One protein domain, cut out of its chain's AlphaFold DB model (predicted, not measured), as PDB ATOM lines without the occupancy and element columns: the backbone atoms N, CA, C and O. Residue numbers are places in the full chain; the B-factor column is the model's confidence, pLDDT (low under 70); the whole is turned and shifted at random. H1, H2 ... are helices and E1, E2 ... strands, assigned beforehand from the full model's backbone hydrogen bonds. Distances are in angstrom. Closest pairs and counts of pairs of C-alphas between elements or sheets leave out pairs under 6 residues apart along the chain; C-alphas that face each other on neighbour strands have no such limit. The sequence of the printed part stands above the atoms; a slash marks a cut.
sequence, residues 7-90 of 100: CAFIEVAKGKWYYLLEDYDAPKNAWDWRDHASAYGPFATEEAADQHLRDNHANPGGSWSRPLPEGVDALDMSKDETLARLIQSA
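Overview. This is residues 7 to 90 of the 100 residues of an uncharacterized protein of Methylibium petroleiphilum (strain ATCC BAA-1232 / LMG 22953 / PM1) (UniProt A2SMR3). Picture a strongly twisted sheet of four strands in the middle, with the longest helix, H2, packed slantwise over one face and the shorter H3 packed across the other. The four-residue H1 only grazes the sheet, and a long link, residues 67 to 80, joins the edge strand E4 to H3 on the face opposite to H2. The 84 printed residues hold four named strands and three named helices, in the order E1 E2 H1 E3 H2 E4 H3. The sheet runs E3 E2 E1 E4 and is mixed, and the class is mixed, helices and strands. The whole is compact, with a radius of gyration of the C-alphas of 12.5 A and spans of 37 by 29 by 20 A.

Arrangement. Start with the inner strands E1, residues 7 to 13, and E2, residues 16 to 22, an antiparallel hairpin at 155 degrees; N 10 and O 18 are within hydrogen-bond range at 2.8 A. On the other side of E2 look for the edge strand E3, residues 37 to 43, antiparallel to it at 159 degrees, with N 19 and O 40 at 3.0 A. The edge strand E4, residues 62 to 66, is parallel to E1 at 14 degrees, with N 9 and O 64 at 2.8 A. Now find H2, residues 46 to 56, over E2 at a height over the sheet of 8.5 A; it runs slantwise to the strands, at 37 degrees to E2 on the local plane. Its closest C-alphas to E2 are those of Glu 46 and Trp 17, 6.0 A apart. E3, H2 and E4 form a split strand-helix-strand unit, two strands running the same way with E2 and E1 between them, and its crossover is right-handed. On the opposite face find H3, residues 81 to 88, also over E2 at a height of 8.5 A and across the strands, at 63 degrees to E2 on the local plane; with H2 this gives three layers, helices on both faces of the sheet. The closest C-alphas of H3 and E3 are those of Leu 86 and Ala 39, 5.5 A apart. H1, residues 33 to 36, only just touches H3, with 3 pairs of C-alphas within 8 A, the closest being those of Asp 35 and Thr 82 at 6.5 A. H2 and H3 have every O i to N i+4 pair within hydrogen-bond range, while H1 is too short for such a pair.

Along the chain. Find C-alpha 7 at (129.850, 240.208, 137.426); from there E1 runs 18.9 A to Ala 13. E2 covers 20.1 A, E3 17.6 A and E4 13.9 A. Find C-alpha 46 at (138.835, 245.769, 130.575), where H2 begins its 15.4 A. H1 spans 5.5 A, and H3 runs 10.4 A to C-alpha 88 at (140.341, 227.165, 131.541).

Size, cuts and confidence. Look to Asp 25 and Gly 71 for the two C-alphas farthest apart, 38.2 A. The printed part has no cut, and the link from E4 to H3, 14 residues, is long. The mean pLDDT of the printed part is 86.6, and residues 59 to 61 are under 70.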
ATOM      1  N   CYS A   7     128.884 240.101 138.511       89.88
ATOM      2  CA  CYS A   7     129.850 240.208 137.426       89.88
ATOM      3  C   CYS A   7     131.216 240.666 137.950       89.88
ATOM      4  O   CYS A   7     131.305 241.554 138.800       89.88
ATOM      5  N   ALA A   8     132.294 240.090 137.419       91.50
ATOM      6  CA  ALA A   8     133.659 240.450 137.796       91.50
ATOM      7  C   ALA A   8     134.587 240.501 136.582       91.50
ATOM      8  O   ALA A   8     134.640 239.540 135.822       91.50
ATOM      9  N   PHE A   9     135.365 241.570 136.431       93.31
ATOM     10  CA  PHE A   9     136.435 241.680 135.437       93.31
ATOM     11  C   PHE A   9     137.778 241.356 136.089       93.31
ATOM     12  O   PHE A   9     138.106 241.902 137.136       93.31
ATOM     13  N   ILE A  10     138.566 240.462 135.499       93.06
ATOM     14  CA  ILE A  10     139.820 239.985 136.085       93.06
ATOM     15  C   ILE A  10     140.907 239.985 135.018       93.06
ATOM     16  O   ILE A  10     140.774 239.339 133.976       93.06
ATOM     17  N   GLU A  11     142.012 240.660 135.310       93.62
ATOM     18  CA  GLU A  11     143.227 240.568 134.509       93.62
ATOM     19  C   GLU A  11     144.106 239.430 135.033       93.62
ATOM     20  O   GLU A  11     144.632 239.478 136.143       93.62
ATOM     21  N   VAL A  12     144.244 238.370 134.239       90.81
ATOM     22  CA  VAL A  12     144.945 237.144 134.659       90.81
ATOM     23  C   VAL A  12     146.420 237.186 134.279       90.81
ATOM     24  O   VAL A  12     147.266 236.606 134.952       90.81
ATOM     25  N   ALA A  13     146.734 237.890 133.200       90.06
ATOM     26  CA  ALA A  13     148.084 238.226 132.783       90.06
ATOM     27  C   ALA A  13     148.033 239.563 132.055       90.06
ATOM     28  O   ALA A  13     146.960 239.972 131.613       90.06
ATOM     29  N   LYS A  14     149.182 240.216 131.897       88.88
ATOM     30  CA  LYS A  14     149.262 241.535 131.263       88.88
ATOM     31  C   LYS A  14     148.535 241.562 129.909       88.88
ATOM     32  O   LYS A  14     148.927 240.856 128.978       88.88
ATOM     33  N   GLY A  15     147.469 242.362 129.812       88.31
ATOM     34  CA  GLY A  15     146.639 242.479 128.607       88.31
ATOM     35  C   GLY A  15     145.762 241.256 128.302       88.31
ATOM     36  O   GLY A  15     145.341 241.076 127.160       88.31
ATOM     37  N   LYS A  16     145.512 240.387 129.289       92.31
ATOM     38  CA  LYS A  16     144.594 239.242 129.206       92.31
ATOM     39  C   LYS A  16     143.501 239.385 130.252       92.31
ATOM     40  O   LYS A  16     143.600 238.873 131.372       92.31
ATOM     41  N   TRP A  17     142.449 240.064 129.834       94.06
ATOM     42  CA  TRP A  17     141.253 240.323 130.614       94.06
ATOM     43  C   TRP A  17     140.202 239.249 130.390       94.06
ATOM     44  O   TRP A  17     140.020 238.758 129.277       94.06
ATOM     45  N   TYR A  18     139.489 238.904 131.446       94.12
ATOM     46  CA  TYR A  18     138.336 238.022 131.397       94.12
ATOM     47  C   TYR A  18     137.217 238.654 132.204       94.12
ATOM     48  O   TYR A  18     137.489 239.361 133.172       94.12
ATOM     49  N   TYR A  19     135.971 238.381 131.837       92.94
ATOM     50  CA  TYR A  19     134.854 238.650 132.732       92.94
ATOM     51  C   TYR A  19     134.185 237.349 133.152       92.94
ATOM     52  O   TYR A  19     134.063 236.410 132.362       92.94
ATOM     53  N   LEU A  20     133.785 237.305 134.414       92.44
ATOM     54  CA  LEU A  20     132.978 236.259 135.013       92.44
ATOM     55  C   LEU A  20     131.560 236.792 135.137       92.44
ATOM     56  O   LEU A  20     131.370 237.908 135.618       92.44
ATOM     57  N   LEU A  21     130.589 235.992 134.727       90.69
ATOM     58  CA  LEU A  21     129.181 236.337 134.807       90.69
ATOM     59  C   LEU A  21     128.427 235.203 135.486       90.69
ATOM     60  O   LEU A  21     128.498 234.067 135.017       90.69
ATOM     61  N   GLU A  22     127.717 235.514 136.569       89.19
ATOM     62  CA  GLU A  22     126.820 234.565 137.227       89.19
ATOM     63  C   GLU A  22     125.756 234.073 136.236       89.19
ATOM     64  O   GLU A  22     125.076 234.872 135.580       89.19
ATOM     65  N   ASP A  23     125.606 232.753 136.127       86.06
ATOM     66  CA  ASP A  23     124.562 232.159 135.306       86.06
ATOM     67  C   ASP A  23     123.179 232.463 135.897       86.06
ATOM     68  O   ASP A  23     122.974 232.509 137.107       86.06
ATOM     69  N   TYR A  24     122.181 232.662 135.035       79.62
ATOM     70  CA  TYR A  24     120.834 233.043 135.479       79.62
ATOM     71  C   TYR A  24     120.173 231.996 136.396       79.62
ATOM     72  O   TYR A  24     119.356 232.345 137.244       79.62
ATOM     73  N   ASP A  25     120.545 230.727 136.224       80.69
ATOM     74  CA  ASP A  25     120.057 229.591 137.016       80.69
ATOM     75  C   ASP A  25     120.866 229.373 138.311       80.69
ATOM     76  O   ASP A  25     120.608 228.433 139.062       80.69
ATOM     77  N   ALA A  26     121.861 230.225 138.591       81.62
ATOM     78  CA  ALA A  26     122.685 230.089 139.782       81.62
ATOM     79  C   ALA A  26     121.836 230.208 141.063       81.62
ATOM     80  O   ALA A  26     120.990 231.107 141.187       81.62
ATOM     81  N   PRO A  27     122.067 229.336 142.060       81.25
ATOM     82  CA  PRO A  27     121.383 229.443 143.334       81.25
ATOM     83  C   PRO A  27     121.802 230.743 144.030       81.25
ATOM     84  O   PRO A  27     122.960 230.922 144.383       81.25
ATOM     85  N   LYS A  28     120.837 231.627 144.309       75.50
ATOM     86  CA  LYS A  28     121.080 232.949 144.928       75.50
ATOM     87  C   LYS A  28     121.665 232.913 146.348       75.50
ATOM     88  O   LYS A  28     122.050 233.949 146.870       75.50
ATOM     89  N   ASN A  29     121.744 231.726 146.950       78.44
ATOM     90  CA  ASN A  29     122.371 231.475 148.250       78.44
ATOM     91  C   ASN A  29     123.665 230.649 148.123       78.44
ATOM     92  O   ASN A  29     124.077 230.011 149.094       78.44
ATOM     93  N   ALA A  30     124.271 230.589 146.932       80.06
ATOM     94  CA  ALA A  30     125.581 229.978 146.767       80.06
ATOM     95  C   ALA A  30     126.593 230.682 147.675       80.06
ATOM     96  O   ALA A  30     126.631 231.908 147.748       80.06
ATOM     97  N   TRP A  31     127.426 229.897 148.356       81.56
ATOM     98  CA  TRP A  31     128.537 230.439 149.139       81.56
ATOM     99  C   TRP A  31     129.537 231.192 148.249       81.56
ATOM    100  O   TRP A  31     130.050 232.237 148.639       81.56
ATOM    101  N   ASP A  32     129.776 230.672 147.043       85.81
ATOM    102  CA  ASP A  32     130.549 231.331 145.996       85.81
ATOM    103  C   ASP A  32     129.755 231.276 144.687       85.81
ATOM    104  O   ASP A  32     129.546 230.205 144.112       85.81
ATOM    105  N   TRP A  33     129.287 232.430 144.212       87.12
ATOM    106  CA  TRP A  33     128.540 232.528 142.955       87.12
ATOM    107  C   TRP A  33     129.395 232.126 141.746       87.12
ATOM    108  O   TRP A  33     128.858 231.692 140.727       87.12
ATOM    109  N   ARG A  34     130.729 232.216 141.859       89.56
ATOM    110  CA  ARG A  34     131.668 231.872 140.783       89.56
ATOM    111  C   ARG A  34     131.607 230.391 140.417       89.56
ATOM    112  O   ARG A  34     131.937 230.032 139.291       89.56
ATOM    113  N   ASP A  35     131.147 229.531 141.323       87.75
ATOM    114  CA  ASP A  35     130.962 228.109 141.020       87.75
ATOM    115  C   ASP A  35     129.862 227.857 139.975       87.75
ATOM    116  O   ASP A  35     129.912 226.866 139.239       87.75
ATOM    117  N   HIS A  36     128.930 228.806 139.874       88.62
ATOM    118  CA  HIS A  36     127.821 228.855 138.927       88.62
ATOM    119  C   HIS A  36     127.955 230.061 137.989       88.62
ATOM    120  O   HIS A  36     126.968 230.715 137.651       88.62
ATOM    121  N   ALA A  37     129.189 230.391 137.613       90.19
ATOM    122  CA  ALA A  37     129.479 231.455 136.672       90.19
ATOM    123  C   ALA A  37     130.084 230.911 135.380       90.19
ATOM    124  O   ALA A  37     130.734 229.866 135.340       90.19
ATOM    125  N   SER A  38     129.940 231.704 134.328       90.75
ATOM    126  CA  SER A  38     130.618 231.508 133.057       90.75
ATOM    127  C   SER A  38     131.708 232.566 132.879       90.75
ATOM    128  O   SER A  38     131.482 233.750 133.127       90.75
ATOM    129  N   ALA A  39     132.886 232.145 132.416       92.88
ATOM    130  CA  ALA A  39     133.983 233.045 132.073       92.88
ATOM    131  C   ALA A  39     134.052 233.310 130.569       92.88
ATOM    132  O   ALA A  39     133.802 232.417 129.755       92.88
ATOM    133  N   TYR A  40     134.466 234.519 130.210       92.25
ATOM    134  CA  TYR A  40     134.602 234.963 128.828       92.25
ATOM    135  C   TYR A  40     135.921 235.704 128.640       92.25
ATOM    136  O   TYR A  40     136.315 236.497 129.495       92.25
ATOM    137  N   GLY A  41     136.595 235.453 127.521       92.12
ATOM    138  CA  GLY A  41     137.887 236.051 127.186       92.12
ATOM    139  C   GLY A  41     138.815 235.062 126.473       92.12
ATOM    140  O   GLY A  41     138.364 234.000 126.040       92.12
ATOM    141  N   PRO A  42     140.112 235.376 126.337       93.62
ATOM    142  CA  PRO A  42     140.760 236.611 126.777       93.62
ATOM    143  C   PRO A  42     140.385 237.831 125.921       93.62
ATOM    144  O   PRO A  42     140.226 237.735 124.706       93.62
ATOM    145  N   PHE A  43     140.329 238.992 126.566       92.94
ATOM    146  CA  PHE A  43     140.208 240.321 125.974       92.94
ATOM    147  C   PHE A  43     141.504 241.110 126.171       92.94
ATOM    148  O   PHE A  43     142.238 240.881 127.131       92.94
ATOM    149  N   ALA A  44     141.774 242.060 125.274       90.88
ATOM    150  CA  ALA A  44     142.977 242.889 125.347       90.88
ATOM    151  C   ALA A  44     142.912 243.955 126.459       90.88
ATOM    152  O   ALA A  44     143.946 244.327 127.009       90.88
ATOM    153  N   THR A  45     141.710 244.438 126.789       92.56
ATOM    154  CA  THR A  45     141.463 245.481 127.797       92.56
ATOM    155  C   THR A  45     140.193 245.185 128.593       92.56
ATOM    156  O   THR A  45     139.322 244.444 128.123       92.56
ATOM    157  N   GLU A  46     140.069 245.791 129.778       91.00
ATOM    158  CA  GLU A  46     138.835 245.769 130.575       91.00
ATOM    159  C   GLU A  46     137.652 246.322 129.765       91.00
ATOM    160  O   GLU A  46     136.589 245.712 129.722       91.00
ATOM    161  N   GLU A  47     137.859 247.416 129.026       90.81
ATOM    162  CA  GLU A  47     136.811 248.035 128.204       90.81
ATOM    163  C   GLU A  47     136.302 247.102 127.096       90.81
ATOM    164  O   GLU A  47     135.114 247.100 126.783       90.81
ATOM    165  N   ALA A  48     137.175 246.280 126.501       90.38
ATOM    166  CA  ALA A  48     136.760 245.294 125.506       90.38
ATOM    167  C   ALA A  48     135.906 244.179 126.133       90.38
ATOM    168  O   ALA A  48     134.965 243.694 125.500       90.38
ATOM    169  N   ALA A  49     136.213 243.800 127.378       90.62
ATOM    170  CA  ALA A  49     135.413 242.861 128.150       90.62
ATOM    171  C   ALA A  49     134.041 243.464 128.515       90.62
ATOM    172  O   ALA A  49     133.023 242.810 128.286       90.62
ATOM    173  N   ASP A  50     133.993 244.715 128.996       89.25
ATOM    174  CA  ASP A  50     132.742 245.444 129.283       89.25
ATOM    175  C   ASP A  50     131.877 245.585 128.029       89.25
ATOM    176  O   ASP A  50     130.684 245.279 128.032       89.25
ATOM    177  N   GLN A  51     132.483 245.978 126.910       89.19
ATOM    178  CA  GLN A  51     131.756 246.146 125.662       89.19
ATOM    179  C   GLN A  51     131.168 244.819 125.166       89.19
ATOM    180  O   GLN A  51     130.024 244.804 124.704       89.19
ATOM    181  N   HIS A  52     131.912 243.712 125.276       90.38
ATOM    182  CA  HIS A  52     131.401 242.385 124.933       90.38
ATOM    183  C   HIS A  52     130.261 241.961 125.864       90.38
ATOM    184  O   HIS A  52     129.242 241.458 125.385       90.38
ATOM    185  N   LEU A  53     130.402 242.199 127.173       87.19
ATOM    186  CA  LEU A  53     129.361 241.941 128.162       87.19
ATOM    187  C   LEU A  53     128.070 242.688 127.806       87.19
ATOM    188  O   LEU A  53     127.010 242.076 127.752       87.19
ATOM    189  N   ARG A  54     128.161 243.982 127.490       84.94
ATOM    190  CA  ARG A  54     127.007 244.832 127.152       84.94
ATOM    191  C   ARG A  54     126.349 244.479 125.821       84.94
ATOM    192  O   ARG A  54     125.150 244.694 125.673       84.94
ATOM    193  N   ASP A  55     127.117 243.972 124.857       86.88
ATOM    194  CA  ASP A  55     126.607 243.543 123.547       86.88
ATOM    195  C   ASP A  55     125.896 242.179 123.622       86.88
ATOM    196  O   ASP A  55     124.933 241.943 122.896       86.88
ATOM    197  N   ASN A  56     126.339 241.288 124.521       84.69
ATOM    198  CA  ASN A  56     125.899 239.884 124.550       84.69
ATOM    199  C   ASN A  56     125.019 239.512 125.749       84.69
ATOM    200  O   ASN A  56     124.308 238.507 125.692       84.69
ATOM    201  N   HIS A  57     125.054 240.283 126.833       82.12
ATOM    202  CA  HIS A  57     124.358 239.962 128.074       82.12
ATOM    203  C   HIS A  57     123.518 241.139 128.570       82.12
ATOM    204  O   HIS A  57     123.840 242.313 128.384       82.12
ATOM    205  N   ALA A  58     122.401 240.812 129.220       75.69
ATOM    206  CA  ALA A  58     121.599 241.807 129.915       75.69
ATOM    207  C   ALA A  58     122.401 242.389 131.088       75.69
ATOM    208  O   ALA A  58     123.162 241.671 131.730       75.69
ATOM    209  N   ASN A  59     122.211 243.684 131.351       64.88
ATOM    210  CA  ASN A  59     122.995 244.441 132.324       64.88
ATOM    211  C   ASN A  59     123.021 243.741 133.704       64.88
ATOM    212  O   ASN A  59     121.956 243.656 134.338       64.88
ATOM    213  N   PRO A  60     124.186 243.246 134.166       65.19
ATOM    214  CA  PRO A  60     124.318 242.735 135.520       65.19
ATOM    215  C   PRO A  60     124.169 243.898 136.508       65.19
ATOM    216  O   PRO A  60     124.557 245.030 136.232       65.19
ATOM    217  N   GLY A  61     123.531 243.647 137.651       60.81
ATOM    218  CA  GLY A  61     123.159 244.702 138.605       60.81
ATOM    219  C   GLY A  61     124.350 245.437 139.222       60.81
ATOM    220  O   GLY A  61     124.186 246.567 139.678       60.81
ATOM    221  N   GLY A  62     125.533 244.824 139.181       73.19
ATOM    222  CA  GLY A  62     126.806 245.423 139.544       73.19
ATOM    223  C   GLY A  62     127.968 244.609 138.979       73.19
ATOM    224  O   GLY A  62     127.853 243.404 138.753       73.19
ATOM    225  N   SER A  63     129.089 245.282 138.744       81.31
ATOM    226  CA  SER A  63     130.346 244.647 138.365       81.31
ATOM    227  C   SER A  63     131.500 245.260 139.141       81.31
ATOM    228  O   SER A  63     131.505 246.465 139.392       81.31
ATOM    229  N   TRP A  64     132.499 244.453 139.474       87.06
ATOM    230  CA  TRP A  64     133.765 244.927 140.030       87.06
ATOM    231  C   TRP A  64     134.930 244.468 139.156       87.06
ATOM    232  O   TRP A  64     134.806 243.489 138.420       87.06
ATOM    233  N   SER A  65     136.058 245.171 139.215       89.50
ATOM    234  CA  SER A  65     137.259 244.818 138.459       89.50
ATOM    235  C   SER A  65     138.456 244.552 139.370       89.50
ATOM    236  O   SER A  65     138.615 245.156 140.433       89.50
ATOM    237  N   ARG A  66     139.297 243.600 138.955       89.81
ATOM    238  CA  ARG A  66     140.572 243.243 139.580       89.81
ATOM    239  C   ARG A  66     141.692 243.331 138.545       89.81
ATOM    240  O   ARG A  66     141.973 242.323 137.885       89.81
ATOM    241  N   PRO A  67     142.323 244.508 138.401       88.94
ATOM    242  CA  PRO A  67     143.512 244.647 137.572       88.94
ATOM    243  C   PRO A  67     144.683 243.848 138.153       88.94
ATOM    244  O   PRO A  67     144.720 243.532 139.349       88.94
ATOM    245  N   LEU A  68     145.654 243.531 137.297       88.25
ATOM    246  CA  LEU A  68     146.881 242.865 137.710       88.25
ATOM    247  C   LEU A  68     147.714 243.823 138.587       88.25
ATOM    248  O   LEU A  68     147.838 245.002 138.243       88.25
ATOM    249  N   PRO A  69     148.291 243.367 139.716       85.56
ATOM    250  CA  PRO A  69     149.150 244.219 140.532       85.56
ATOM    251  C   PRO A  69     150.362 244.707 139.734       85.56
ATOM    252  O   PRO A  69     150.914 243.974 138.910       85.56
ATOM    253  N   GLU A  70     150.810 245.932 140.003       82.44
ATOM    254  CA  GLU A  70     151.987 246.486 139.334       82.44
ATOM    255  C   GLU A  70     153.227 245.610 139.593       82.44
ATOM    256  O   GLU A  70     153.484 245.180 140.717       82.44
ATOM    257  N   GLY A  71     153.989 245.324 138.533       84.06
ATOM    258  CA  GLY A  71     155.188 244.481 138.605       84.06
ATOM    259  C   GLY A  71     154.925 242.971 138.592       84.06
ATOM    260  O   GLY A  71     155.869 242.200 138.749       84.06
ATOM    261  N   VAL A  72     153.678 242.538 138.387       86.44
ATOM    262  CA  VAL A  72     153.314 241.125 138.213       86.44
ATOM    263  C   VAL A  72     153.003 240.856 136.739       86.44
ATOM    264  O   VAL A  72     152.278 241.620 136.111       86.44
ATOM    265  N   ASP A  73     153.534 239.768 136.172       84.81
ATOM    266  CA  ASP A  73     153.263 239.378 134.776       84.81
ATOM    267  C   ASP A  73     151.999 238.511 134.627       84.81
ATOM    268  O   ASP A  73     151.319 238.560 133.596       84.81
ATOM    269  N   ALA A  74     151.667 237.730 135.661       86.12
ATOM    270  CA  ALA A  74     150.473 236.891 135.729       86.12
ATOM    271  C   ALA A  74     150.021 236.646 137.175       86.12
ATOM    272  O   ALA A  74     150.843 236.523 138.084       86.12
ATOM    273  N   LEU A  75     148.709 236.542 137.378       85.06
ATOM    274  CA  LEU A  75     148.134 236.157 138.659       85.06
ATOM    275  C   LEU A  75     148.507 234.715 139.005       85.06
ATOM    276  O   LEU A  75     148.379 233.802 138.185       85.06
ATOM    277  N   ASP A  76     148.877 234.502 140.264       83.56
ATOM    278  CA  ASP A  76     148.991 233.168 140.842       83.56
ATOM    279  C   ASP A  76     147.588 232.576 141.055       83.56
ATOM    280  O   ASP A  76     146.958 232.744 142.102       83.56
ATOM    281  N   MET A  77     147.086 231.890 140.027       79.44
ATOM    282  CA  MET A  77     145.801 231.188 140.067       79.44
ATOM    283  C   MET A  77     145.850 229.876 140.865       79.44
ATOM    284  O   MET A  77     144.805 229.267 141.064       79.44
ATOM    285  N   SER A  78     147.018 229.425 141.348       77.44
ATOM    286  CA  SER A  78     147.111 228.163 142.105       77.44
ATOM    287  C   SER A  78     146.389 228.221 143.454       77.44
ATOM    288  O   SER A  78     146.054 227.188 144.024       77.44
ATOM    289  N   LYS A  79     146.115 229.434 143.945       79.62
ATOM    290  CA  LYS A  79     145.388 229.691 145.194       79.62
ATOM    291  C   LYS A  79     143.877 229.845 145.008       79.62
ATOM    292  O   LYS A  79     143.165 229.933 146.002       79.62
ATOM    293  N   ASP A  80     143.398 229.923 143.768       86.31
ATOM    294  CA  ASP A  80     141.989 230.140 143.431       86.31
ATOM    295  C   ASP A  80     141.567 229.130 142.357       86.31
ATOM    296  O   ASP A  80     141.551 229.415 141.157       86.31
ATOM    297  N   GLU A  81     141.277 227.906 142.807       88.06
ATOM    298  CA  GLU A  81     140.923 226.779 141.937       88.06
ATOM    299  C   GLU A  81     139.660 227.064 141.112       88.06
ATOM    300  O   GLU A  81     139.588 226.686 139.940       88.06
ATOM    301  N   THR A  82     138.691 227.787 141.683       88.56
ATOM    302  CA  THR A  82     137.463 228.196 140.991       88.56
ATOM    303  C   THR A  82     137.783 229.142 139.841       88.56
ATOM    304  O   THR A  82     137.352 228.898 138.712       88.56
ATOM    305  N   LEU A  83     138.601 230.173 140.076       88.00
ATOM    306  CA  LEU A  83     139.059 231.056 139.005       88.00
ATOM    307  C   LEU A  83     139.857 230.284 137.949       88.00
ATOM    308  O   LEU A  83     139.600 230.437 136.758       88.00
ATOM    309  N   ALA A  84     140.789 229.423 138.360       90.31
ATOM    310  CA  ALA A  84     141.583 228.626 137.430       90.31
ATOM    311  C   ALA A  84     140.701 227.742 136.529       90.31
ATOM    312  O   ALA A  84     140.947 227.659 135.322       90.31
ATOM    313  N   ARG A  85     139.662 227.109 137.091       91.06
ATOM    314  CA  ARG A  85     138.669 226.313 136.352       91.06
ATOM    315  C   ARG A  85     137.891 227.178 135.367       91.06
ATOM    316  O   ARG A  85     137.774 226.819 134.197       91.06
ATOM    317  N   LEU A  86     137.408 228.331 135.824       91.25
ATOM    318  CA  LEU A  86     136.651 229.276 135.013       91.25
ATOM    319  C   LEU A  86     137.455 229.750 133.805       91.25
ATOM    320  O   LEU A  86     136.986 229.608 132.681       91.25
ATOM    321  N   ILE A  87     138.689 230.212 134.017       90.19
ATOM    322  CA  ILE A  87     139.574 230.677 132.943       90.19
ATOM    323  C   ILE A  87     139.904 229.550 131.953       90.19
ATOM    324  O   ILE A  87     139.903 229.784 130.747       90.19
ATOM    325  N   GLN A  88     140.128 228.320 132.426       89.25
ATOM    326  CA  GLN A  88     140.341 227.165 131.541       89.25
ATOM    327  C   GLN A  88     139.110 226.839 130.686       89.25
ATOM    328  O   GLN A  88     139.248 226.430 129.535       89.25
ATOM    329  N   SER A  89     137.913 227.031 131.238       88.56
ATOM    330  CA  SER A  89     136.638 226.844 130.537       88.56
ATOM    331  C   SER A  89     136.132 228.103 129.821       88.56
ATOM    332  O   SER A  89     135.003 228.106 129.322       88.56
ATOM    333  N   ALA A  90     136.934 229.175 129.787       89.38
ATOM    334  CA  ALA A  90     136.479 230.469 129.308       89.38
ATOM    335  C   ALA A  90     136.062 230.395 127.842       89.38
ATOM    336  O   ALA A  90     136.764 229.866 126.976       89.38
TER     337      ALA A  90